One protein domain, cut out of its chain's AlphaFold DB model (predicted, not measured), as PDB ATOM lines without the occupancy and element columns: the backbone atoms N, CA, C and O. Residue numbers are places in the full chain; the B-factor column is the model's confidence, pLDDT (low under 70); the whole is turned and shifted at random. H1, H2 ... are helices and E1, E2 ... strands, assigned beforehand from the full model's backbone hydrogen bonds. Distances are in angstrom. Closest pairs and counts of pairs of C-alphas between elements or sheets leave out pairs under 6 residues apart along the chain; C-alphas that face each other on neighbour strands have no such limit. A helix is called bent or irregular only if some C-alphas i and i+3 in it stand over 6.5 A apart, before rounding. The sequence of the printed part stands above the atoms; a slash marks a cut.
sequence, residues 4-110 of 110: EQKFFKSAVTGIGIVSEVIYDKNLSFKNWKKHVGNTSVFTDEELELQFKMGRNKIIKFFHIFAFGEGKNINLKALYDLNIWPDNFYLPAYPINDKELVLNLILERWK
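This is residues 4 to 110 of the 110 residues of an uncharacterized protein of Spiroplasma tabanidicola (UniProt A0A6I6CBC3). A bent, two-stranded ribbon, E2 beside E3, bridges two separate ends of a loose, open structure: H2 and H3 form a small head at one end, and H1, E1, H4 and H5 make a loose group at the other. The long link of residues 81 to 97 loops from H4 out toward the hollow between the ends and returns to H5. The printed part has 107 residues with five named helices and three named strands, in the order H1 E1 E2 H2 H3 E3 H4 H5; the class is mixed, helices and strands, and the sheet, order E2 - E3, is antiparallel. The whole is loose, with a radius of gyration of the C-alphas of 16.8 A, and only just elongated, spanning 45 by 29 by 25 A.

E2, residues 14 to 22, is 22.0 A long and begins at C-alpha 14, (99.952, 124.685, 97.995). E3, residues 58 to 66, is 21.2 A long. H2 holds residues 29 to 36, 10.3 A, and H3 residues 44 to 52, 12.4 A. H1, residues 4 to 7, starts at C-alpha 4, (91.960, 118.160, 118.106). E1 is residues 10 to 12 and H4 residues 75 to 80. H5, the longest helix, runs 16.5 A over residues 98 to 109 and ends at C-alpha 109, (92.842, 120.358, 92.381).

E2 and E3 are antiparallel neighbours at 160 degrees, with N 17 and O 62 at 2.9 A and N 64 and O 15 at 2.8 A, within hydrogen-bond range. E2 bends by 65 degrees at residue 19 and E3 by 61 degrees at residue 62. The closest C-alphas of H2 and E3 are those of Val 36 and Ile 58, 6.9 A apart. H2 and H3 only just touch, with 3 pairs of C-alphas within 8 A, the closest those of Phe 29 and Phe 51 at 6.9 A; they run opposite ways at a steep tilt of 67 degrees. E1 runs on into E2 at 47 degrees across a break of 1 residue. E1 pairs with no named strand, but its residues 10 to 12 pair with residues 73 to 74, antiparallel. The closest C-alphas of E1 and H4 are those of Ala 11 and Leu 75, 5.4 A apart. H1 and H4 are close but not clearly touching, with the C-alphas of Phe 7 and Leu 75 closest at 5.4 A. H5 touches no helix, and it is apart from E2 and E3. In H2, H3, H4 and H5 every O i to N i+4 pair is within hydrogen-bond range; H1 is too short for such a pair.

The two C-alphas farthest apart, those of Lys 30 and Asp 80, are 45.6 A apart. The printed part has no cut, and the link from H4 to H5, 17 residues, is long. The mean pLDDT of the printed part is 80.5; residues under 70 are 4 to 7, 9, 68, 70, 86 to 96 and 109 to 110.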
ATOM      1  N   GLU A   4      92.920 118.490 119.168       58.84
ATOM      2  CA  GLU A   4      91.960 118.160 118.106       58.84
ATOM      3  C   GLU A   4      91.811 119.286 117.079       58.84
ATOM      4  O   GLU A   4      91.858 119.039 115.878       58.84
ATOM      5  N   GLN A   5      91.745 120.546 117.523       58.69
ATOM      6  CA  GLN A   5      91.635 121.697 116.616       58.69
ATOM      7  C   GLN A   5      92.849 121.861 115.690       58.69
ATOM      8  O   GLN A   5      92.723 122.454 114.622       58.69
ATOM      9  N   LYS A   6      94.031 121.364 116.076       62.06
ATOM     10  CA  LYS A   6      95.229 121.393 115.219       62.06
ATOM     11  C   LYS A   6      95.224 120.276 114.172       62.06
ATOM     12  O   LYS A   6      95.816 120.447 113.117       62.06
ATOM     13  N   PHE A   7      94.544 119.169 114.453       67.81
ATOM     14  CA  PHE A   7      94.543 117.961 113.628       67.81
ATOM     15  C   PHE A   7      93.755 118.125 112.317       67.81
ATOM     16  O   PHE A   7      94.116 117.559 111.285       67.81
ATOM     17  N   PHE A   8      92.710 118.956 112.344       70.50
ATOM     18  CA  PHE A   8      91.850 119.233 111.188       70.50
ATOM     19  C   PHE A   8      92.255 120.474 110.386       70.50
ATOM     20  O   PHE A   8      91.653 120.750 109.348       70.50
ATOM     21  N   LYS A   9      93.274 121.220 110.829       69.25
ATOM     22  CA  LYS A   9      93.796 122.360 110.069       69.25
ATOM     23  C   LYS A   9      94.563 121.897 108.834       69.25
ATOM     24  O   LYS A   9      95.207 120.849 108.844       69.25
ATOM     25  N   SER A  10      94.503 122.714 107.786       71.25
ATOM     26  CA  SER A  10      95.258 122.538 106.545       71.25
ATOM     27  C   SER A  10      96.750 122.376 106.838       71.25
ATOM     28  O   SER A  10      97.344 123.231 107.492       71.25
ATOM     29  N   ALA A  11      97.335 121.278 106.363       75.69
ATOM     30  CA  ALA A  11      98.748 120.945 106.520       75.69
ATOM     31  C   ALA A  11      99.515 121.154 105.207       75.69
ATOM     32  O   ALA A  11     100.608 121.711 105.219       75.69
ATOM     33  N   VAL A  12      98.912 120.781 104.074       77.12
ATOM     34  CA  VAL A  12      99.409 121.119 102.736       77.12
ATOM     35  C   VAL A  12      98.444 122.118 102.111       77.12
ATOM     36  O   VAL A  12      97.267 121.816 101.911       77.12
ATOM     37  N   THR A  13      98.943 123.322 101.842       75.69
ATOM     38  CA  THR A  13      98.146 124.467 101.367       75.69
ATOM     39  C   THR A  13      98.487 124.899  99.946       75.69
ATOM     40  O   THR A  13      97.740 125.670  99.354       75.69
ATOM     41  N   GLY A  14      99.563 124.378  99.363       77.00
ATOM     42  CA  GLY A  14      99.952 124.685  97.995       77.00
ATOM     43  C   GLY A  14     101.187 123.916  97.564       77.00
ATOM     44  O   GLY A  14     101.746 123.124  98.327       77.00
ATOM     45  N   ILE A  15     101.592 124.149  96.319       82.00
ATOM     46  CA  ILE A  15     102.727 123.477  95.684       82.00
ATOM     47  C   ILE A  15     103.571 124.494  94.954       82.00
ATOM     48  O   ILE A  15     103.059 125.387  94.278       82.00
ATOM     49  N   GLY A  16     104.883 124.309  95.050       84.88
ATOM     50  CA  GLY A  16     105.840 125.036  94.244       84.88
ATOM     51  C   GLY A  16     106.872 124.123  93.603       84.88
ATOM     52  O   GLY A  16     107.181 123.049  94.120       84.88
ATOM     53  N   ILE A  17     107.430 124.582  92.487       86.94
ATOM     54  CA  ILE A  17     108.640 124.008  91.895       86.94
ATOM     55  C   ILE A  17     109.817 124.826  92.393       86.94
ATOM     56  O   ILE A  17     109.869 126.035  92.165       86.94
ATOM     57  N   VAL A  18     110.772 124.169  93.049       90.00
ATOM     58  CA  VAL A  18     112.048 124.795  93.404       90.00
ATOM     59  C   VAL A  18     112.780 125.160  92.115       90.00
ATOM     60  O   VAL A  18     113.071 124.289  91.300       90.00
ATOM     61  N   SER A  19     113.055 126.447  91.930       91.69
ATOM     62  CA  SER A  19     113.756 126.973  90.758       91.69
ATOM     63  C   SER A  19     115.242 127.173  91.019       91.69
ATOM     64  O   SER A  19     116.058 126.998  90.120       91.69
ATOM     65  N   GLU A  20     115.601 127.525  92.253       92.31
ATOM     66  CA  GLU A  20     116.973 127.829  92.632       92.31
ATOM     67  C   GLU A  20     117.181 127.545  94.124       92.31
ATOM     68  O   GLU A  20     116.341 127.883  94.962       92.31
ATOM     69  N   VAL A  21     118.326 126.955  94.469       92.38
ATOM     70  CA  VAL A  21     118.786 126.829  95.856       92.38
ATOM     71  C   VAL A  21     120.140 127.507  95.965       92.38
ATOM     72  O   VAL A  21     121.099 127.092  95.319       92.38
ATOM     73  N   ILE A  22     120.224 128.540  96.798       91.31
ATOM     74  CA  ILE A  22     121.443 129.317  97.009       91.31
ATOM     75  C   ILE A  22     121.938 129.040  98.420       91.31
ATOM     76  O   ILE A  22     121.220 129.234  99.406       91.31
ATOM     77  N   TYR A  23     123.182 128.587  98.518       90.19
ATOM     78  CA  TYR A  23     123.853 128.380  99.789       90.19
ATOM     79  C   TYR A  23     125.340 128.661  99.646       90.19
ATOM     80  O   TYR A  23     126.041 127.978  98.905       90.19
ATOM     81  N   ASP A  24     125.813 129.636 100.410       85.75
ATOM     82  CA  ASP A  24     127.229 129.917 100.568       85.75
ATOM     83  C   ASP A  24     127.487 130.286 102.034       85.75
ATOM     84  O   ASP A  24     126.832 131.159 102.611       85.75
ATOM     85  N   LYS A  25     128.425 129.567 102.657       81.75
ATOM     86  CA  LYS A  25     128.810 129.766 104.059       81.75
ATOM     87  C   LYS A  25     129.507 131.105 104.290       81.75
ATOM     88  O   LYS A  25     129.438 131.616 105.401       81.75
ATOM     89  N   ASN A  26     130.140 131.661 103.260       86.75
ATOM     90  CA  ASN A  26     130.943 132.880 103.344       86.75
ATOM     91  C   ASN A  26     130.215 134.111 102.786       86.75
ATOM     92  O   ASN A  26     130.800 135.189 102.669       86.75
ATOM     93  N   LEU A  27     128.939 133.966 102.427       90.06
ATOM     94  CA  LEU A  27     128.149 135.049 101.862       90.06
ATOM     95  C   LEU A  27     127.972 136.162 102.900       90.06
ATOM     96  O   LEU A  27     127.541 135.905 104.017       90.06
ATOM     97  N   SER A  28     128.265 137.413 102.546       93.62
ATOM     98  CA  SER A  28     127.943 138.550 103.419       93.62
ATOM     99  C   SER A  28     126.432 138.795 103.458       93.62
ATOM    100  O   SER A  28     125.742 138.531 102.471       93.62
ATOM    101  N   PHE A  29     125.913 139.390 104.540       93.12
ATOM    102  CA  PHE A  29     124.489 139.750 104.632       93.12
ATOM    103  C   PHE A  29     124.030 140.603 103.440       93.12
ATOM    104  O   PHE A  29     122.979 140.352 102.856       93.12
ATOM    105  N   LYS A  30     124.858 141.564 103.008       93.81
ATOM    106  CA  LYS A  30     124.573 142.417 101.846       93.81
ATOM    107  C   LYS A  30     124.374 141.604 100.564       93.81
ATOM    108  O   LYS A  30     123.450 141.889  99.808       93.81
ATOM    109  N   ASN A  31     125.229 140.615 100.305       93.38
ATOM    110  CA  ASN A  31     125.106 139.769  99.115       93.38
ATOM    111  C   ASN A  31     123.955 138.770  99.258       93.38
ATOM    112  O   ASN A  31     123.174 138.611  98.327       93.38
ATOM    113  N   TRP A  32     123.786 138.175 100.438       94.31
ATOM    114  CA  TRP A  32     122.659 137.297 100.746       94.31
ATOM    115  C   TRP A  32     121.313 137.995 100.515       94.31
ATOM    116  O   TRP A  32     120.469 137.488  99.779       94.31
ATOM    117  N   LYS A  33     121.151 139.218 101.027       93.31
ATOM    118  CA  LYS A  33     119.940 140.025 100.848       93.31
ATOM    119  C   LYS A  33     119.665 140.357  99.378       93.31
ATOM    120  O   LYS A  33     118.513 140.347  98.961       93.31
ATOM    121  N   LYS A  34     120.702 140.584  98.560       93.25
ATOM    122  CA  LYS A  34     120.529 140.751  97.103       93.25
ATOM    123  C   LYS A  34     119.940 139.504  96.442       93.25
ATOM    124  O   LYS A  34     119.124 139.640  95.539       93.25
ATOM    125  N   HIS A  35     120.335 138.312  96.888       92.50
ATOM    126  CA  HIS A  35     119.779 137.061  96.372       92.50
ATOM    127  C   HIS A  35     118.334 136.823  96.820       92.50
ATOM    128  O   HIS A  35     117.553 136.293  96.030       92.50
ATOM    129  N   VAL A  36     117.978 137.222  98.048       91.44
ATOM    130  CA  VAL A  36     116.587 137.219  98.537       91.44
ATOM    131  C   VAL A  36     115.723 138.183  97.710       91.44
ATOM    132  O   VAL A  36     114.612 137.842  97.295       91.44
ATOM    133  N   GLY A  37     116.250 139.372  97.407       87.62
ATOM    134  CA  GLY A  37     115.543 140.383  96.626       87.62
ATOM    135  C   GLY A  37     114.256 140.855  97.311       87.62
ATOM    136  O   GLY A  37     114.147 140.842  98.533       87.62
ATOM    137  N   ASN A  38     113.264 141.248  96.513       86.06
ATOM    138  CA  ASN A  38     111.939 141.682  96.975       86.06
ATOM    139  C   ASN A  38     110.909 140.536  97.039       86.06
ATOM    140  O   ASN A  38     109.710 140.788  97.081       86.06
ATOM    141  N   THR A  39     111.366 139.280  96.986       85.38
ATOM    142  CA  THR A  39     110.488 138.097  96.899       85.38
ATOM    143  C   THR A  39     110.158 137.477  98.256       85.38
ATOM    144  O   THR A  39     109.375 136.534  98.337       85.38
ATOM    145  N   SER A  40     110.749 138.001  99.330       88.75
ATOM    146  CA  SER A  40     110.479 137.563 100.695       88.75
ATOM    147  C   SER A  40     109.276 138.292 101.279       88.75
ATOM    148  O   SER A  40     109.093 139.484 101.051       88.75
ATOM    149  N   VAL A  41     108.496 137.578 102.089       88.56
ATOM    150  CA  VAL A  41     107.435 138.160 102.928       88.56
ATOM    151  C   VAL A  41     107.974 138.789 104.218       88.56
ATOM    152  O   VAL A  41     107.237 139.492 104.900       88.56
ATOM    153  N   PHE A  42     109.238 138.518 104.563       91.88
ATOM    154  CA  PHE A  42     109.892 139.036 105.764       91.88
ATOM    155  C   PHE A  42     110.401 140.464 105.560       91.88
ATOM    156  O   PHE A  42     110.889 140.794 104.475       91.88
ATOM    157  N   THR A  43     110.357 141.275 106.618       93.44
ATOM    158  CA  THR A  43     110.952 142.619 106.621       93.44
ATOM    159  C   THR A  43     112.479 142.562 106.620       93.44
ATOM    160  O   THR A  43     113.095 141.520 106.859       93.44
ATOM    161  N   ASP A  44     113.116 143.703 106.375       92.75
ATOM    162  CA  ASP A  44     114.573 143.815 106.377       92.75
ATOM    163  C   ASP A  44     115.198 143.453 107.732       92.75
ATOM    164  O   ASP A  44     116.225 142.771 107.774       92.75
ATOM    165  N   GLU A  45     114.562 143.859 108.832       94.75
ATOM    166  CA  GLU A  45     114.996 143.548 110.195       94.75
ATOM    167  C   GLU A  45     114.853 142.050 110.494       94.75
ATOM    168  O   GLU A  45     115.751 141.431 111.074       94.75
ATOM    169  N   GLU A  46     113.744 141.443 110.063       94.69
ATOM    170  CA  GLU A  46     113.515 140.005 110.205       94.69
ATOM    171  C   GLU A  46     114.546 139.209 109.405       94.69
ATOM    172  O   GLU A  46     115.114 138.249 109.923       94.69
ATOM    173  N   LEU A  47     114.832 139.627 108.170       94.12
ATOM    174  CA  LEU A  47     115.840 139.021 107.304       94.12
ATOM    175  C   LEU A  47     117.244 139.097 107.916       94.12
ATOM    176  O   LEU A  47     117.988 138.114 107.869       94.12
ATOM    177  N   GLU A  48     117.607 140.225 108.527       94.56
ATOM    178  CA  GLU A  48     118.878 140.365 109.242       94.56
ATOM    179  C   GLU A  48     118.964 139.415 110.441       94.56
ATOM    180  O   GLU A  48     119.986 138.748 110.641       94.56
ATOM    181  N   LEU A  49     117.879 139.295 111.211       94.81
ATOM    182  CA  LEU A  49     117.794 138.349 112.319       94.81
ATOM    183  C   LEU A  49     117.921 136.898 111.830       94.81
ATOM    184  O   LEU A  49     118.724 136.145 112.384       94.81
ATOM    185  N   GLN A  50     117.195 136.509 110.774       91.75
ATOM    186  CA  GLN A  50     117.292 135.167 110.187       91.75
ATOM    187  C   GLN A  50     118.737 134.844 109.787       91.75
ATOM    188  O   GLN A  50     119.258 133.775 110.121       91.75
ATOM    189  N   PHE A  51     119.406 135.786 109.120       92.19
ATOM    190  CA  PHE A  51     120.788 135.618 108.687       92.19
ATOM    191  C   PHE A  51     121.747 135.436 109.876       92.19
ATOM    192  O   PHE A  51     122.549 134.502 109.878       92.19
ATOM    193  N   LYS A  52     121.617 136.258 110.930       92.31
ATOM    194  CA  LYS A  52     122.413 136.143 112.171       92.31
ATOM    195  C   LYS A  52     122.183 134.822 112.908       92.31
ATOM    196  O   LYS A  52     123.110 134.293 113.511       92.31
ATOM    197  N   MET A  53     120.981 134.256 112.820       92.56
ATOM    198  CA  MET A  53     120.659 132.926 113.357       92.56
ATOM    199  C   MET A  53     121.245 131.770 112.523       92.56
ATOM    200  O   MET A  53     120.962 130.606 112.804       92.56
ATOM    201  N   GLY A  54     122.031 132.059 111.480       88.38
ATOM    202  CA  GLY A  54     122.637 131.052 110.609       88.38
ATOM    203  C   GLY A  54     121.681 130.486 109.556       88.38
ATOM    204  O   GLY A  54     121.999 129.483 108.916       88.38
ATOM    205  N   ARG A  55     120.513 131.108 109.336       85.50
ATOM    206  CA  ARG A  55     119.568 130.720 108.275       85.50
ATOM    207  C   ARG A  55     119.956 131.401 106.963       85.50
ATOM    208  O   ARG A  55     119.286 132.305 106.483       85.50
ATOM    209  N   ASN A  56     121.070 130.956 106.389       85.75
ATOM    210  CA  ASN A  56     121.679 131.537 105.189       85.75
ATOM    211  C   ASN A  56     121.368 130.772 103.884       85.75
ATOM    212  O   ASN A  56     121.844 131.164 102.821       85.75
ATOM    213  N   LYS A  57     120.570 129.699 103.940       91.50
ATOM    214  CA  LYS A  57     120.054 129.003 102.748       91.50
ATOM    215  C   LYS A  57     118.850 129.751 102.187       91.50
ATOM    216  O   LYS A  57     117.917 130.042 102.928       91.50
ATOM    217  N   ILE A  58     118.853 130.001 100.884       91.19
ATOM    218  CA  ILE A  58     117.723 130.586 100.160       91.19
ATOM    219  C   ILE A  58     117.168 129.510  99.235       91.19
ATOM    220  O   ILE A  58     117.912 128.911  98.460       91.19
ATOM    221  N   ILE A  59     115.862 129.268  99.314       91.56
ATOM    222  CA  ILE A  59     115.141 128.379  98.403       91.56
ATOM    223  C   ILE A  59     114.156 129.254  97.644       91.56
ATOM    224  O   ILE A  59     113.212 129.775  98.238       91.56
ATOM    225  N   LYS A  60     114.380 129.426  96.343       90.44
ATOM    226  CA  LYS A  60     113.420 130.085  95.461       90.44
ATOM    227  C   LYS A  60     112.561 129.035  94.792       90.44
ATOM    228  O   LYS A  60     113.052 127.990  94.360       90.44
ATOM    229  N   PHE A  61     111.275 129.321  94.703       90.06
ATOM    230  CA  PHE A  61     110.324 128.435  94.067       90.06
ATOM    231  C   PHE A  61     109.265 129.236  93.324       90.06
ATOM    232  O   PHE A  61     108.875 130.325  93.743       90.06
ATOM    233  N   PHE A  62     108.792 128.672  92.220       86.69
ATOM    234  CA  PHE A  62     107.584 129.133  91.561       86.69
ATOM    235  C   PHE A  62     106.402 128.472  92.242       86.69
ATOM    236  O   PHE A  62     106.276 127.249  92.216       86.69
ATOM    237  N   HIS A  63     105.551 129.274  92.868       83.62
ATOM    238  CA  HIS A  63     104.293 128.787  93.405       83.62
ATOM    239  C   HIS A  63     103.344 128.473  92.241       83.62
ATOM    240  O   HIS A  63     103.006 129.368  91.470       83.62
ATOM    241  N   ILE A  64     102.952 127.206  92.094       80.75
ATOM    242  CA  ILE A  64     102.103 126.757  90.984       80.75
ATOM    243  C   ILE A  64     100.640 127.030  91.323       80.75
ATOM    244  O   ILE A  64      99.925 127.642  90.536       80.75
ATOM    245  N   PHE A  65     100.192 126.595  92.504       76.75
ATOM    246  CA  PHE A  65      98.833 126.831  92.979       76.75
ATOM    247  C   PHE A  65      98.711 126.631  94.490       76.75
ATOM    248  O   PHE A  65      99.493 125.903  95.106       76.75
ATOM    249  N   ALA A  66      97.681 127.263  95.055       73.44
ATOM    250  CA  ALA A  66      97.207 127.029  96.412       73.44
ATOM    251  C   ALA A  66      95.902 126.226  96.367       73.44
ATOM    252  O   ALA A  66      95.101 126.383  95.443       73.44
ATOM    253  N   PHE A  67      95.674 125.380  97.368       73.25
ATOM    254  CA  PHE A  67      94.389 124.710  97.532       73.25
ATOM    255  C   PHE A  67      93.330 125.730  97.964       73.25
ATOM    256  O   PHE A  67      93.546 126.521  98.883       73.25
ATOM    257  N   GLY A  68      92.177 125.708  97.293       66.25
ATOM    258  CA  GLY A  68      91.018 126.505  97.686       66.25
ATOM    259  C   GLY A  68      90.421 126.047  99.020       66.25
ATOM    260  O   GLY A  68      90.727 124.965  99.537       66.25
ATOM    261  N   GLU A  69      89.532 126.868  99.577       70.75
ATOM    262  CA  GLU A  69      88.774 126.514 100.776       70.75
ATOM    263  C   GLU A  69      88.038 125.174 100.581       70.75
ATOM    264  O   GLU A  69      87.492 124.890  99.517       70.75
ATOM    265  N   GLY A  70      88.100 124.294 101.585       67.25
ATOM    266  CA  GLY A  70      87.504 122.950 101.530       67.25
ATOM    267  C   GLY A  70      88.320 121.870 100.800       67.25
ATOM    268  O   GLY A  70      88.045 120.690 100.994       67.25
ATOM    269  N   LYS A  71      89.362 122.224 100.030       71.38
ATOM    270  CA  LYS A  71      90.201 121.254  99.286       71.38
ATOM    271  C   LYS A  71      91.522 120.897  99.970       71.38
ATOM    272  O   LYS A  71      92.218 119.984  99.529       71.38
ATOM    273  N   ASN A  72      91.838 121.566 101.074       72.56
ATOM    274  CA  ASN A  72      93.084 121.385 101.811       72.56
ATOM    275  C   ASN A  72      93.310 119.940 102.284       72.56
ATOM    276  O   ASN A  72      92.393 119.247 102.737       72.56
ATOM    277  N   ILE A  73      94.569 119.511 102.243       79.00
ATOM    278  CA  ILE A  73      95.009 118.264 102.866       79.00
ATOM    279  C   ILE A  73      95.395 118.611 104.304       79.00
ATOM    280  O   ILE A  73      96.315 119.397 104.535       79.00
ATOM    281  N   ASN A  74      94.651 118.088 105.276       83.69
ATOM    282  CA  ASN A  74      94.924 118.295 106.698       83.69
ATOM    283  C   ASN A  74      95.810 117.181 107.265       83.69
ATOM    284  O   ASN A  74      96.063 116.168 106.613       83.69
ATOM    285  N   LEU A  75      96.289 117.380 108.493       78.50
ATOM    286  CA  LEU A  75      97.201 116.436 109.134       78.50
ATOM    287  C   LEU A  75      96.547 115.060 109.352       78.50
ATOM    288  O   LEU A  75      97.209 114.043 109.171       78.50
ATOM    289  N   LYS A  76      95.238 115.022 109.648       81.88
ATOM    290  CA  LYS A  76      94.469 113.770 109.718       81.88
ATOM    291  C   LYS A  76      94.574 112.952 108.431       81.88
ATOM    292  O   LYS A  76      94.899 111.775 108.498       81.88
ATOM    293  N   ALA A  77      94.326 113.571 107.278       82.56
ATOM    294  CA  ALA A  77      94.374 112.882 105.990       82.56
ATOM    295  C   ALA A  77      95.767 112.302 105.703       82.56
ATOM    296  O   ALA A  77      95.875 111.206 105.168       82.56
ATOM    297  N   LEU A  78      96.834 113.010 106.089       80.56
ATOM    298  CA  LEU A  78      98.201 112.515 105.926       80.56
ATOM    299  C   LEU A  78      98.499 111.296 106.812       80.56
ATOM    300  O   LEU A  78      99.185 110.383 106.356       80.56
ATOM    301  N   TYR A  79      97.982 111.273 108.046       80.06
ATOM    302  CA  TYR A  79      98.118 110.124 108.948       80.06
ATOM    303  C   TYR A  79      97.273 108.932 108.505       80.06
ATOM    304  O   TYR A  79      97.787 107.821 108.443       80.06
ATOM    305  N   ASP A  80      96.010 109.161 108.132       83.88
ATOM    306  CA  ASP A  80      95.117 108.104 107.640       83.88
ATOM    307  C   ASP A  80      95.708 107.401 106.398       83.88
ATOM    308  O   ASP A  80      95.522 106.201 106.214       83.88
ATOM    309  N   LEU A  81      96.438 108.146 105.555       81.50
ATOM    310  CA  LEU A  81      97.114 107.635 104.356       81.50
ATOM    311  C   LEU A  81      98.534 107.104 104.621       81.50
ATOM    312  O   LEU A  81      99.208 106.689 103.681       81.50
ATOM    313  N   ASN A  82      99.007 107.131 105.871       79.56
ATOM    314  CA  ASN A  82     100.360 106.726 106.266       79.56
ATOM    315  C   ASN A  82     101.484 107.458 105.489       79.56
ATOM    316  O   ASN A  82     102.562 106.916 105.245       79.56
ATOM    317  N   ILE A  83     101.218 108.703 105.079       76.75
ATOM    318  CA  ILE A  83     102.142 109.566 104.323       76.75
ATOM    319  C   ILE A  83     103.070 110.329 105.276       76.75
ATOM    320  O   ILE A  83     104.206 110.655 104.923       76.75
ATOM    321  N   TRP A  84     102.578 110.638 106.478       75.00
ATOM    322  CA  TRP A  84     103.297 111.407 107.486       75.00
ATOM    323  C   TRP A  84     103.491 110.575 108.757       75.00
ATOM    324  O   TRP A  84     102.522 109.984 109.224       75.00
ATOM    325  N   PRO A  85     104.699 110.514 109.343       70.12
ATOM    326  CA  PRO A  85     104.938 109.683 110.515       70.12
ATOM    327  C   PRO A  85     104.304 110.278 111.765       70.12
ATOM    328  O   PRO A  85     104.411 111.486 112.012       70.12
ATOM    329  N   ASP A  86     103.738 109.413 112.601       66.62
ATOM    330  CA  ASP A  86     103.238 109.792 113.917       66.62
ATOM    331  C   ASP A  86     104.330 110.504 114.731       66.62
ATOM    332  O   ASP A  86     105.474 110.056 114.829       66.62
ATOM    333  N   ASN A  87     103.963 111.637 115.332       64.62
ATOM    334  CA  ASN A  87     104.831 112.493 116.151       64.62
ATOM    335  C   ASN A  87     105.974 113.219 115.414       64.62
ATOM    336  O   ASN A  87     106.834 113.808 116.074       64.62
ATOM    337  N   PHE A  88     105.975 113.270 114.079       62.03
ATOM    338  CA  PHE A  88     106.910 114.118 113.334       62.03
ATOM    339  C   PHE A  88     106.312 115.500 113.037       62.03
ATOM    340  O   PHE A  88     105.278 115.630 112.390       62.03
ATOM    341  N   TYR A  89     106.985 116.564 113.478       54.19
ATOM    342  CA  TYR A  89     106.632 117.959 113.176       54.19
ATOM    343  C   TYR A  89     107.851 118.685 112.593       54.19
ATOM    344  O   TYR A  89     108.332 119.676 113.138       54.19
ATOM    345  N   LEU A  90     108.424 118.151 111.514       52.91
ATOM    346  CA  LEU A  90     109.412 118.902 110.741       52.91
ATOM    347  C   LEU A  90     108.700 119.666 109.618       52.91
ATOM    348  O   LEU A  90     107.862 119.083 108.936       52.91
ATOM    349  N   PRO A  91     109.046 120.943 109.370       54.53
ATOM    350  CA  PRO A  91     108.474 121.735 108.276       54.53
ATOM    351  C   PRO A  91     108.828 121.196 106.878       54.53
ATOM    352  O   PRO A  91     108.235 121.614 105.891       54.53
ATOM    353  N   ALA A  92     109.772 120.257 106.792       58.34
ATOM    354  CA  ALA A  92     110.056 119.472 105.602       58.34
ATOM    355  C   ALA A  92     110.351 118.032 106.040       58.34
ATOM    356  O   ALA A  92     111.376 117.774 106.671       58.34
ATOM    357  N   TYR A  93     109.444 117.109 105.732       60.09
ATOM    358  CA  TYR A  93     109.674 115.676 105.884       60.09
ATOM    359  C   TYR A  93     109.843 115.059 104.490       60.09
ATOM    360  O   TYR A  93     109.080 115.418 103.586       60.09
ATOM    361  N   PRO A  94     110.826 114.168 104.273       62.91
ATOM    362  CA  PRO A  94     110.914 113.414 103.032       62.91
ATOM    363  C   PRO A  94     109.664 112.547 102.900       62.91
ATOM    364  O   PRO A  94     109.479 111.584 103.634       62.91
ATOM    365  N   ILE A  95     108.786 112.907 101.974       67.06
ATOM    366  CA  ILE A  95     107.620 112.092 101.657       67.06
ATOM    367  C   ILE A  95     108.134 110.828 100.967       67.06
ATOM    368  O   ILE A  95     108.733 110.912  99.891       67.06
ATOM    369  N   ASN A  96     107.929 109.678 101.614       67.88
ATOM    370  CA  ASN A  96     108.406 108.383 101.126       67.88
ATOM    371  C   ASN A  96     107.720 107.995  99.809       67.88
ATOM    372  O   ASN A  96     108.387 107.525  98.891       67.88
ATOM    373  N   ASP A  97     106.416 108.263  99.698       75.12
ATOM    374  CA  ASP A  97     105.621 107.993  98.500       75.12
ATOM    375  C   ASP A  97     105.199 109.299  97.810       75.12
ATOM    376  O   ASP A  97     104.162 109.907  98.098       75.12
ATOM    377  N   LYS A  98     106.070 109.781  96.918       76.19
ATOM    378  CA  LYS A  98     105.858 111.037  96.185       76.19
ATOM    379  C   LYS A  98     104.717 110.933  95.174       76.19
ATOM    380  O   LYS A  98     104.053 111.938  94.932       76.19
ATOM    381  N   GLU A  99     104.498 109.754  94.590       80.12
ATOM    382  CA  GLU A  99     103.447 109.532  93.592       80.12
ATOM    383  C   GLU A  99     102.065 109.580  94.240       80.12
ATOM    384  O   GLU A  99     101.189 110.287  93.744       80.12
ATOM    385  N   LEU A 100     101.890 108.927  95.393       79.88
ATOM    386  CA  LEU A 100     100.654 108.996  96.172       79.88
ATOM    387  C   LEU A 100     100.282 110.443  96.515       79.88
ATOM    388  O   LEU A 100      99.135 110.857  96.341       79.88
ATOM    389  N   VAL A 101     101.257 111.236  96.964       77.31
ATOM    390  CA  VAL A 101     101.022 112.642  97.308       77.31
ATOM    391  C   VAL A 101     100.671 113.470  96.078       77.31
ATOM    392  O   VAL A 101      99.707 114.231  96.131       77.31
ATOM    393  N   LEU A 102     101.385 113.299  94.962       78.44
ATOM    394  CA  LEU A 102     101.053 113.964  93.697       78.44
ATOM    395  C   LEU A 102      99.640 113.609  93.215       78.44
ATOM    396  O   LEU A 102      98.906 114.498  92.792       78.44
ATOM    397  N   ASN A 103      99.222 112.351  93.330       82.62
ATOM    398  CA  ASN A 103      97.869 111.939  92.961       82.62
ATOM    399  C   ASN A 103      96.810 112.586  93.865       82.62
ATOM    400  O   ASN A 103      95.868 113.188  93.354       82.62
ATOM    401  N   LEU A 104      97.013 112.573  95.188       78.81
ATOM    402  CA  LEU A 104      96.130 113.239  96.155       78.81
ATOM    403  C   LEU A 104      95.977 114.734  95.837       78.81
ATOM    404  O   LEU A 104      94.887 115.299  95.864       78.81
ATOM    405  N   ILE A 105      97.089 115.381  95.510       77.69
ATOM    406  CA  ILE A 105      97.136 116.773  95.081       77.69
ATOM    407  C   ILE A 105      96.277 116.992  93.823       77.69
ATOM    408  O   ILE A 105      95.465 117.919  93.790       77.69
ATOM    409  N   LEU A 106      96.465 116.166  92.788       80.62
ATOM    410  CA  LEU A 106      95.773 116.292  91.501       80.62
ATOM    411  C   LEU A 106      94.267 116.040  91.638       80.62
ATOM    412  O   LEU A 106      93.472 116.714  90.983       80.62
ATOM    413  N   GLU A 107      93.865 115.112  92.509       81.69
ATOM    414  CA  GLU A 107      92.462 114.862  92.851       81.69
ATOM    415  C   GLU A 107      91.809 116.076  93.508       81.69
ATOM    416  O   GLU A 107      90.698 116.449  93.141       81.69
ATOM    417  N   ARG A 108      92.503 116.712  94.459       74.19
ATOM    418  CA  ARG A 108      91.993 117.887  95.181       74.19
ATOM    419  C   ARG A 108      92.023 119.165  94.354       74.19
ATOM    420  O   ARG A 108      91.348 120.126  94.718       74.19
ATOM    421  N   TRP A 109      92.806 119.209  93.280       69.69
ATOM    422  CA  TRP A 109      92.842 120.358  92.381       69.69
ATOM    423  C   TRP A 109      91.545 120.484  91.563       69.69
ATOM    424  O   TRP A 109      91.004 121.590  91.479       69.69
ATOM    425  N   LYS A 110      91.011 119.369  91.043       59.41
ATOM    426  CA  LYS A 110      89.720 119.310  90.324       59.41
ATOM    427  C   LYS A 110      88.574 119.798  91.198       59.41
ATOM    428  O   LYS A 110      87.836 120.714  90.784       59.41
TER     429      LYS A 110